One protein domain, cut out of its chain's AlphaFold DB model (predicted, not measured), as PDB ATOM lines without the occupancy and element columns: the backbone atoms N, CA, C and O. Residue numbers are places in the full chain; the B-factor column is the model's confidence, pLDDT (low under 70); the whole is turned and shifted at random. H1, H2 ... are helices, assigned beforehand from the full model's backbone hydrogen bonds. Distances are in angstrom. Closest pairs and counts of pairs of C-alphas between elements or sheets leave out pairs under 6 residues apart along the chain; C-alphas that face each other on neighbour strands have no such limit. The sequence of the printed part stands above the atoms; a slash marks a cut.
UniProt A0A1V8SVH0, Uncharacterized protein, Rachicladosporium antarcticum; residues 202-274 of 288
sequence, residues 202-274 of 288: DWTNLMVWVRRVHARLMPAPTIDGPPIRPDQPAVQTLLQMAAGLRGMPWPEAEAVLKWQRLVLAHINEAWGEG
ATOM      1  N   ASP A 202     -13.583 -23.282  25.949       94.69
ATOM      2  CA  ASP A 202     -14.148 -23.699  27.233       94.69
ATOM      3  C   ASP A 202     -14.795 -22.485  27.900       94.69
ATOM      4  O   ASP A 202     -14.135 -21.562  28.388       94.69
ATOM      5  N   TRP A 203     -16.126 -22.472  27.887       95.38
ATOM      6  CA  TRP A 203     -16.909 -21.380  28.455       95.38
ATOM      7  C   TRP A 203     -16.700 -21.230  29.967       95.38
ATOM      8  O   TRP A 203     -16.691 -20.113  30.487       95.38
ATOM      9  N   THR A 204     -16.518 -22.341  30.679       95.06
ATOM     10  CA  THR A 204     -16.371 -22.336  32.137       95.06
ATOM     11  C   THR A 204     -15.065 -21.653  32.525       95.06
ATOM     12  O   THR A 204     -15.069 -20.722  33.335       95.06
ATOM     13  N   ASN A 205     -13.962 -22.049  31.890       96.12
ATOM     14  CA  ASN A 205     -12.650 -21.454  32.132       96.12
ATOM     15  C   ASN A 205     -12.575 -20.003  31.647       96.12
ATOM     16  O   ASN A 205     -12.050 -19.144  32.366       96.12
ATOM     17  N   LEU A 206     -13.182 -19.685  30.497       96.56
ATOM     18  CA  LEU A 206     -13.288 -18.301  30.037       96.56
ATOM     19  C   LEU A 206     -14.009 -17.427  31.073       96.56
ATOM     20  O   LEU A 206     -13.529 -16.344  31.402       96.56
ATOM     21  N   MET A 207     -15.114 -17.892  31.660       97.81
ATOM     22  CA  MET A 207     -15.822 -17.125  32.690       97.81
ATOM     23  C   MET A 207     -15.010 -16.950  33.980       97.81
ATOM     24  O   MET A 207     -15.114 -15.903  34.627       97.81
ATOM     25  N   VAL A 208     -14.149 -17.908  34.337       97.75
ATOM     26  CA  VAL A 208     -13.169 -17.732  35.424       97.75
ATOM     27  C   VAL A 208     -12.175 -16.618  35.084       97.75
ATOM     28  O   VAL A 208     -11.893 -15.770  35.938       97.75
ATOM     29  N   TRP A 209     -11.678 -16.566  33.847       97.69
ATOM     30  CA  TRP A 209     -10.788 -15.498  33.380       97.69
ATOM     31  C   TRP A 209     -11.473 -14.128  33.427       97.69
ATOM     32  O   TRP A 209     -10.972 -13.196  34.061       97.69
ATOM     33  N   VAL A 210     -12.667 -14.021  32.849       98.12
ATOM     34  CA  VAL A 210     -13.512 -12.817  32.864       98.12
ATOM     35  C   VAL A 210     -13.714 -12.308  34.295       98.12
ATOM     36  O   VAL A 210     -13.539 -11.118  34.568       98.12
ATOM     37  N   ARG A 211     -13.992 -13.212  35.242       98.56
ATOM     38  CA  ARG A 211     -14.130 -12.870  36.662       98.56
ATOM     39  C   ARG A 211     -12.841 -12.329  37.274       98.56
ATOM     40  O   ARG A 211     -12.891 -11.377  38.050       98.56
ATOM     41  N   ARG A 212     -11.682 -12.900  36.937       98.25
ATOM     42  CA  ARG A 212     -10.374 -12.415  37.416       98.25
ATOM     43  C   ARG A 212     -10.062 -11.010  36.884       98.25
ATOM     44  O   ARG A 212      -9.574 -10.176  37.648       98.25
ATOM     45  N   VAL A 213     -10.406 -10.716  35.628       98.00
ATOM     46  CA  VAL A 213     -10.264  -9.372  35.028       98.00
ATOM     47  C   VAL A 213     -11.183  -8.346  35.702       98.00
ATOM     48  O   VAL A 213     -10.749  -7.227  36.016       98.00
ATOM     49  N   HIS A 214     -12.439  -8.727  35.966       98.44
ATOM     50  CA  HIS A 214     -13.400  -7.917  36.726       98.44
ATOM     51  C   HIS A 214     -12.905  -7.644  38.157       98.44
ATOM     52  O   HIS A 214     -12.919  -6.510  38.622       98.44
ATOM     53  N   ALA A 215     -12.328  -8.640  38.827       98.00
ATOM     54  CA  ALA A 215     -11.784  -8.496  40.177       98.00
ATOM     55  C   ALA A 215     -10.442  -7.733  40.258       98.00
ATOM     56  O   ALA A 215      -9.870  -7.637  41.340       98.00
ATOM     57  N   ARG A 216      -9.924  -7.197  39.139       97.00
ATOM     58  CA  ARG A 216      -8.597  -6.549  39.036       97.00
ATOM     59  C   ARG A 216      -7.424  -7.455  39.433       97.00
ATOM     60  O   ARG A 216      -6.368  -6.958  39.800       97.00
ATOM     61  N   LEU A 217      -7.594  -8.772  39.338       96.06
ATOM     62  CA  LEU A 217      -6.513  -9.729  39.601       96.06
ATOM     63  C   LEU A 217      -5.578  -9.895  38.399       96.06
ATOM     64  O   LEU A 217      -4.502 -10.462  38.534       96.06
ATOM     65  N   MET A 218      -6.016  -9.447  37.224       95.44
ATOM     66  CA  MET A 218      -5.238  -9.437  35.991       95.44
ATOM     67  C   MET A 218      -5.773  -8.363  35.035       95.44
ATOM     68  O   MET A 218      -6.962  -8.012  35.101       95.44
ATOM     69  N   PRO A 219      -4.923  -7.820  34.150       94.25
ATOM     70  CA  PRO A 219      -5.368  -6.956  33.068       94.25
ATOM     71  C   PRO A 219      -6.189  -7.744  32.035       94.25
ATOM     72  O   PRO A 219      -6.079  -8.965  31.925       94.25
ATOM     73  N   ALA A 220      -7.019  -7.034  31.270       93.75
ATOM     74  CA  ALA A 220      -7.609  -7.607  30.066       93.75
ATOM     75  C   ALA A 220      -6.509  -7.680  28.993       93.75
ATOM     76  O   ALA A 220      -5.892  -6.644  28.730       93.75
ATOM     77  N   PRO A 221      -6.239  -8.851  28.391       90.12
ATOM     78  CA  PRO A 221      -5.215  -8.965  27.363       90.12
ATOM     79  C   PRO A 221      -5.585  -8.127  26.135       90.12
ATOM     80  O   PRO A 221      -6.751  -8.051  25.729       90.12
ATOM     81  N   THR A 222      -4.578  -7.500  25.534       89.12
ATOM     82  CA  THR A 222      -4.678  -6.851  24.228       89.12
ATOM     83  C   THR A 222      -4.171  -7.808  23.161       89.12
ATOM     84  O   THR A 222      -3.154  -8.468  23.344       89.12
ATOM     85  N   ILE A 223      -4.913  -7.929  22.061       83.75
ATOM     86  CA  ILE A 223      -4.438  -8.643  20.879       83.75
ATOM     87  C   ILE A 223      -3.600  -7.660  20.073       83.75
ATOM     88  O   ILE A 223      -4.137  -6.669  19.576       83.75
ATOM     89  N   ASP A 224      -2.319  -7.969  19.926       84.44
ATOM     90  CA  ASP A 224      -1.449  -7.288  18.981       84.44
ATOM     91  C   ASP A 224      -1.405  -8.091  17.677       84.44
ATOM     92  O   ASP A 224      -1.146  -9.295  17.668       84.44
ATOM     93  N   GLY A 225      -1.683  -7.419  16.558       86.44
ATOM     94  CA  GLY A 225      -1.686  -8.029  15.229       86.44
ATOM     95  C   GLY A 225      -3.046  -8.582  14.772       86.44
ATOM     96  O   GLY A 225      -4.073  -8.379  15.424       86.44
ATOM     97  N   PRO A 226      -3.083  -9.219  13.587       86.44
ATOM     98  CA  PRO A 226      -4.314  -9.774  13.040       86.44
ATOM     99  C   PRO A 226      -4.806 -10.952  13.897       86.44
ATOM    100  O   PRO A 226      -3.992 -11.748  14.369       86.44
ATOM    101  N   PRO A 227      -6.130 -11.102  14.081       88.44
ATOM    102  CA  PRO A 227      -6.678 -12.218  14.838       88.44
ATOM    103  C   PRO A 227      -6.333 -13.540  14.147       88.44
ATOM    104  O   PRO A 227      -6.563 -13.706  12.949       88.44
ATOM    105  N   ILE A 228      -5.801 -14.487  14.919       89.12
ATOM    106  CA  ILE A 228      -5.470 -15.834  14.434       89.12
ATOM    107  C   ILE A 228      -6.749 -16.676  14.347       89.12
ATOM    108  O   ILE A 228      -6.875 -17.535  13.475       89.12
ATOM    109  N   ARG A 229      -7.720 -16.412  15.234       89.94
ATOM    110  CA  ARG A 229      -9.012 -17.109  15.276       89.94
ATOM    111  C   ARG A 229     -10.191 -16.155  15.074       89.94
ATOM    112  O   ARG A 229     -10.132 -15.017  15.545       89.94
ATOM    113  N   PRO A 230     -11.284 -16.611  14.436       93.00
ATOM    114  CA  PRO A 230     -12.445 -15.764  14.163       93.00
ATOM    115  C   PRO A 230     -13.189 -15.315  15.432       93.00
ATOM    116  O   PRO A 230     -13.796 -14.249  15.438       93.00
ATOM    117  N   ASP A 231     -13.129 -16.091  16.516       94.12
ATOM    118  CA  ASP A 231     -13.760 -15.795  17.808       94.12
ATOM    119  C   ASP A 231     -12.899 -14.912  18.726       94.12
ATOM    120  O   ASP A 231     -13.410 -14.319  19.679       94.12
ATOM    121  N   GLN A 232     -11.605 -14.765  18.425       93.31
ATOM    122  CA  GLN A 232     -10.645 -14.025  19.244       93.31
ATOM    123  C   GLN A 232     -11.081 -12.572  19.537       93.31
ATOM    124  O   GLN A 232     -11.019 -12.174  20.703       93.31
ATOM    125  N   PRO A 233     -11.584 -11.783  18.560       94.19
ATOM    126  CA  PRO A 233     -12.057 -10.422  18.828       94.19
ATOM    127  C   PRO A 233     -13.273 -10.376  19.764       94.19
ATOM    128  O   PRO A 233     -13.387  -9.475  20.598       94.19
ATOM    129  N   ALA A 234     -14.177 -11.357  19.665       95.44
ATOM    130  CA  ALA A 234     -15.345 -11.446  20.538       95.44
ATOM    131  C   ALA A 234     -14.936 -11.797  21.977       95.44
ATOM    132  O   ALA A 234     -15.413 -11.167  22.924       95.44
ATOM    133  N   VAL A 235     -13.986 -12.723  22.154       96.00
ATOM    134  CA  VAL A 235     -13.414 -13.031  23.475       96.00
ATOM    135  C   VAL A 235     -12.684 -11.821  24.067       96.00
ATOM    136  O   VAL A 235     -12.867 -11.503  25.244       96.00
ATOM    137  N   GLN A 236     -11.891 -11.106  23.269       95.06
ATOM    138  CA  GLN A 236     -11.219  -9.889  23.726       95.06
ATOM    139  C   GLN A 236     -12.232  -8.831  24.175       95.06
ATOM    140  O   GLN A 236     -12.081  -8.246  25.248       95.06
ATOM    141  N   THR A 237     -13.293  -8.628  23.391       96.12
ATOM    142  CA  THR A 237     -14.382  -7.703  23.728       96.12
ATOM    143  C   THR A 237     -15.034  -8.094  25.052       96.12
ATOM    144  O   THR A 237     -15.236  -7.236  25.909       96.12
ATOM    145  N   LEU A 238     -15.286  -9.387  25.280       97.56
ATOM    146  CA  LEU A 238     -15.828  -9.894  26.541       97.56
ATOM    147  C   LEU A 238     -14.929  -9.549  27.744       97.56
ATOM    148  O   LEU A 238     -15.417  -9.061  28.766       97.56
ATOM    149  N   LEU A 239     -13.614  -9.760  27.622       97.69
ATOM    150  CA  LEU A 239     -12.640  -9.435  28.673       97.69
ATOM    151  C   LEU A 239     -12.556  -7.918  28.922       97.69
ATOM    152  O   LEU A 239     -12.499  -7.480  30.073       97.69
ATOM    153  N   GLN A 240     -12.612  -7.098  27.869       97.19
ATOM    154  CA  GLN A 240     -12.641  -5.636  27.981       97.19
ATOM    155  C   GLN A 240     -13.937  -5.124  28.622       97.19
ATOM    156  O   GLN A 240     -13.888  -4.257  29.496       97.19
ATOM    157  N   MET A 241     -15.092  -5.693  28.263       97.94
ATOM    158  CA  MET A 241     -16.370  -5.391  28.914       97.94
ATOM    159  C   MET A 241     -16.301  -5.693  30.413       97.94
ATOM    160  O   MET A 241     -16.701  -4.861  31.224       97.94
ATOM    161  N   ALA A 242     -15.725  -6.832  30.804       98.19
ATOM    162  CA  ALA A 242     -15.539  -7.178  32.212       98.19
ATOM    163  C   ALA A 242     -14.659  -6.162  32.961       98.19
ATOM    164  O   ALA A 242     -14.945  -5.825  34.111       98.19
ATOM    165  N   ALA A 243     -13.627  -5.624  32.303       97.75
ATOM    166  CA  ALA A 243     -12.818  -4.538  32.850       97.75
ATOM    167  C   ALA A 243     -13.602  -3.215  32.979       97.75
ATOM    168  O   ALA A 243     -13.389  -2.475  33.941       97.75
ATOM    169  N   GLY A 244     -14.529  -2.924  32.064       97.62
ATOM    170  CA  GLY A 244     -15.430  -1.767  32.154       97.62
ATOM    171  C   GLY A 244     -16.494  -1.901  33.252       97.62
ATOM    172  O   GLY A 244     -16.879  -0.913  33.872       97.62
ATOM    173  N   LEU A 245     -16.919  -3.129  33.560       98.12
ATOM    174  CA  LEU A 245     -17.960  -3.435  34.548       98.12
ATOM    175  C   LEU A 245     -17.446  -3.561  35.995       98.12
ATOM    176  O   LEU A 245     -18.191  -3.972  36.880       98.12
ATOM    177  N   ARG A 246     -16.196  -3.179  36.283       97.50
ATOM    178  CA  ARG A 246     -15.570  -3.295  37.622       97.50
ATOM    179  C   ARG A 246     -16.325  -2.593  38.758       97.50
ATOM    180  O   ARG A 246     -16.120  -2.938  39.915       97.50
ATOM    181  N   GLY A 247     -17.148  -1.590  38.448       96.88
ATOM    182  CA  GLY A 247     -17.987  -0.890  39.431       96.88
ATOM    183  C   GLY A 247     -19.302  -1.604  39.770       96.88
ATOM    184  O   GLY A 247     -19.995  -1.187  40.690       96.88
ATOM    185  N   MET A 248     -19.649  -2.660  39.034       98.44
ATOM    186  CA  MET A 248     -20.891  -3.418  39.181       98.44
ATOM    187  C   MET A 248     -20.650  -4.703  39.993       98.44
ATOM    188  O   MET A 248     -19.608  -5.344  39.805       98.44
ATOM    189  N   PRO A 249     -21.587  -5.127  40.867       98.25
ATOM    190  CA  PRO A 249     -21.511  -6.423  41.536       98.25
ATOM    191  C   PRO A 249     -21.369  -7.574  40.533       98.25
ATOM    192  O   PRO A 249     -22.036  -7.598  39.499       98.25
ATOM    193  N   TRP A 250     -20.526  -8.561  40.856       98.06
ATOM    194  CA  TRP A 250     -20.241  -9.679  39.948       98.06
ATOM    195  C   TRP A 250     -21.498 -10.401  39.420       98.06
ATOM    196  O   TRP A 250     -21.535 -10.638  38.219       98.06
ATOM    197  N   PRO A 251     -22.542 -10.706  40.221       98.31
ATOM    198  CA  PRO A 251     -23.735 -11.380  39.698       98.31
ATOM    199  C   PRO A 251     -24.451 -10.610  38.575       98.31
ATOM    200  O   PRO A 251     -24.934 -11.220  37.623       98.31
ATOM    201  N   GLU A 252     -24.494  -9.278  38.662       98.25
ATOM    202  CA  GLU A 252     -25.101  -8.423  37.633       98.25
ATOM    203  C   GLU A 252     -24.216  -8.363  36.381       98.25
ATOM    204  O   GLU A 252     -24.704  -8.551  35.266       98.25
ATOM    205  N   ALA A 253     -22.902  -8.190  36.562       98.25
ATOM    206  CA  ALA A 253     -21.948  -8.197  35.456       98.25
ATOM    207  C   ALA A 253     -21.944  -9.551  34.724       98.25
ATOM    208  O   ALA A 253     -21.985  -9.598  33.497       98.25
ATOM    209  N   GLU A 254     -21.960 -10.659  35.466       97.94
ATOM    210  CA  GLU A 254     -22.024 -12.020  34.934       97.94
ATOM    211  C   GLU A 254     -23.298 -12.243  34.111       97.94
ATOM    212  O   GLU A 254     -23.229 -12.827  33.029       97.94
ATOM    213  N   ALA A 255     -24.451 -11.752  34.580       96.38
ATOM    214  CA  ALA A 255     -25.711 -11.844  33.844       96.38
ATOM    215  C   ALA A 255     -25.647 -11.115  32.491       96.38
ATOM    216  O   ALA A 255     -26.120 -11.650  31.490       96.38
ATOM    217  N   VAL A 256     -25.020  -9.934  32.436       96.19
ATOM    218  CA  VAL A 256     -24.804  -9.186  31.182       96.19
ATOM    219  C   VAL A 256     -23.839  -9.931  30.254       96.19
ATOM    220  O   VAL A 256     -24.106 -10.084  29.063       96.19
ATOM    221  N   LEU A 257     -22.722 -10.418  30.795       96.25
ATOM    222  CA  LEU A 257     -21.646 -11.047  30.025       96.25
ATOM    223  C   LEU A 257     -22.046 -12.427  29.474       96.25
ATOM    224  O   LEU A 257     -21.612 -12.794  28.385       96.25
ATOM    225  N   LYS A 258     -22.930 -13.167  30.158       94.69
ATOM    226  CA  LYS A 258     -23.436 -14.474  29.697       94.69
ATOM    227  C   LYS A 258     -24.140 -14.425  28.343       94.69
ATOM    228  O   LYS A 258     -24.071 -15.403  27.603       94.69
ATOM    229  N   TRP A 259     -24.747 -13.296  27.974       93.75
ATOM    230  CA  TRP A 259     -25.370 -13.130  26.655       93.75
ATOM    231  C   TRP A 259     -24.371 -13.240  25.500       93.75
ATOM    232  O   TRP A 259     -24.735 -13.687  24.413       93.75
ATOM    233  N   GLN A 260     -23.097 -12.922  25.739       95.75
ATOM    234  CA  GLN A 260     -22.043 -13.048  24.730       95.75
ATOM    235  C   GLN A 260     -21.744 -14.505  24.363       95.75
ATOM    236  O   GLN A 260     -21.209 -14.754  23.285       95.75
ATOM    237  N   ARG A 261     -22.141 -15.483  25.191       95.12
ATOM    238  CA  ARG A 261     -22.014 -16.907  24.845       95.12
ATOM    239  C   ARG A 261     -22.761 -17.243  23.557       95.12
ATOM    240  O   ARG A 261     -22.262 -18.033  22.767       95.12
ATOM    241  N   LEU A 262     -23.927 -16.633  23.324       94.50
ATOM    242  CA  LEU A 262     -24.706 -16.850  22.100       94.50
ATOM    243  C   LEU A 262     -23.981 -16.305  20.865       94.50
ATOM    244  O   LEU A 262     -23.979 -16.949  19.821       94.50
ATOM    245  N   VAL A 263     -23.328 -15.147  21.001       95.62
ATOM    246  CA  VAL A 263     -22.509 -14.551  19.935       95.62
ATOM    247  C   VAL A 263     -21.310 -15.446  19.630       95.62
ATOM    248  O   VAL A 263     -21.061 -15.767  18.473       95.62
ATOM    249  N   LEU A 264     -20.607 -15.909  20.667       95.81
ATOM    250  CA  LEU A 264     -19.481 -16.828  20.519       95.81
ATOM    251  C   LEU A 264     -19.905 -18.158  19.884       95.81
ATOM    252  O   LEU A 264     -19.227 -18.616  18.972       95.81
ATOM    253  N   ALA A 265     -21.044 -18.727  20.288       95.81
ATOM    254  CA  ALA A 265     -21.596 -19.950  19.701       95.81
ATOM    255  C   ALA A 265     -21.987 -19.780  18.226       95.81
ATOM    256  O   ALA A 265     -21.879 -20.726  17.454       95.81
ATOM    257  N   HIS A 266     -22.411 -18.581  17.819       95.62
ATOM    258  CA  HIS A 266     -22.685 -18.281  16.414       95.62
ATOM    259  C   HIS A 266     -21.405 -18.183  15.567       95.62
ATOM    260  O   HIS A 266     -21.424 -18.535  14.392       95.62
ATOM    261  N   ILE A 267     -20.296 -17.713  16.152       95.88
ATOM    262  CA  ILE A 267     -18.989 -17.636  15.476       95.88
ATOM    263  C   ILE A 267     -18.318 -19.015  15.425       95.88
ATOM    264  O   ILE A 267     -17.715 -19.378  14.418       95.88
ATOM    265  N   ASN A 268     -18.399 -19.767  16.522       94.44
ATOM    266  CA  ASN A 268     -17.837 -21.100  16.665       94.44
ATOM    267  C   ASN A 268     -18.752 -21.944  17.568       94.44
ATOM    268  O   ASN A 268     -18.834 -21.717  18.778       94.44
ATOM    269  N   GLU A 269     -19.414 -22.940  16.973       93.69
ATOM    270  CA  GLU A 269     -20.425 -23.781  17.630       93.69
ATOM    271  C   GLU A 269     -19.898 -24.497  18.886       93.69
ATOM    272  O   GLU A 269     -20.669 -24.731  19.819       93.69
ATOM    273  N   ALA A 270     -18.586 -24.750  18.978       92.38
ATOM    274  CA  ALA A 270     -17.961 -25.372  20.146       92.38
ATOM    275  C   ALA A 270     -18.114 -24.542  21.442       92.38
ATOM    276  O   ALA A 270     -18.094 -25.101  22.536       92.38
ATOM    277  N   TRP A 271     -18.374 -23.228  21.369       93.38
ATOM    278  CA  TRP A 271     -18.746 -22.423  22.550       93.38
ATOM    279  C   TRP A 271     -20.138 -22.760  23.117       93.38
ATOM    280  O   TRP A 271     -20.436 -22.500  24.294       93.38
ATOM    281  N   GLY A 272     -21.011 -23.315  22.275       87.38
ATOM    282  CA  GLY A 272     -22.357 -23.756  22.634       87.38
ATOM    283  C   GLY A 272     -22.389 -25.125  23.315       87.38
ATOM    284  O   GLY A 272     -23.345 -25.427  24.032       87.38
ATOM    285  N   GLU A 273     -21.341 -25.936  23.153       74.38
ATOM    286  CA  GLU A 273     -21.235 -27.282  23.721       74.38
ATOM    287  C   GLU A 273     -20.841 -27.240  25.208       74.38
ATOM    288  O   GLU A 273     -19.763 -27.640  25.628       74.38
ATOM    289  N   GLY A 274     -21.740 -26.725  26.050       59.47
ATOM    290  CA  GLY A 274     -21.675 -26.943  27.495       59.47
ATOM    291  C   GLY A 274     -22.136 -28.349  27.867       59.47
ATOM    292  O   GLY A 274     -23.002 -28.924  27.198       59.47
TER     293      GLY A 274
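This is residues 202 to 274 of the 288 residues of an uncharacterized protein of Rachicladosporium antarcticum (UniProt A0A1V8SVH0). The longest helix, H2, lies beside a line made by H3 and H4 placed end to end, and H1 lies slantwise over one face of these three. A long loop, residues 215 to 231, runs back from the end of H1 along the side of H2 away from H3 and H4. The printed part has 73 residues with four named helices, H1, H2, H3 and H4 in chain order, no named strand, and the class all helix. It is compact, with a radius of gyration of the C-alphas of 11.9 A and spans of 30 by 29 by 16 A.

H2, residues 232 to 244, is 18.4 A long and begins at C-alpha 232 (-10.645, -14.025, 19.244). H1, residues 203 to 214, is 16.2 A long from C-alpha 203 (-16.909, -21.380, 28.455). H3, residues 250 to 258, measures 11.8 A. H4, residues 260 to 267, measures 10.8 A and ends at C-alpha 267 (-18.989, -17.636, 15.476).

H2 is the hub and touches the three other helices. H2 and H3 form a helical hairpin at a shallow tilt of 24 degrees, opposite ways; H2 touches H3 with residues 238 to 242 alone, and their closest C-alphas, of Leu 238 and Leu 257, are 6.9 A apart. H2 touches H4 with residues 234 to 238 alone, at a shallow tilt of 11 degrees, opposite ways; the closest C-alphas, of Ala 234 and Leu 264, are 6.8 A apart. H1 touches H2 with residues 209 to 214 alone, at a steep tilt of 39 degrees, the same way; the closest C-alphas, of His 214 and Ala 242, are 5.0 A apart. H1 is close to but not clearly touching H4, the closest C-alphas, of Trp 203 and Arg 261, being 7.7 A apart. H3 and H4 meet only through their link. In H1, H2, H3 and H4 every O i to N i+4 pair is within hydrogen-bond range.

The C-alphas farthest apart, of Pro 226 and Pro 249, are 33.5 A apart. The printed part has no cut. The link from H1 to H2 is long, with 17 residues. Mean pLDDT of the printed part is 94.3; residue 274 is under 70.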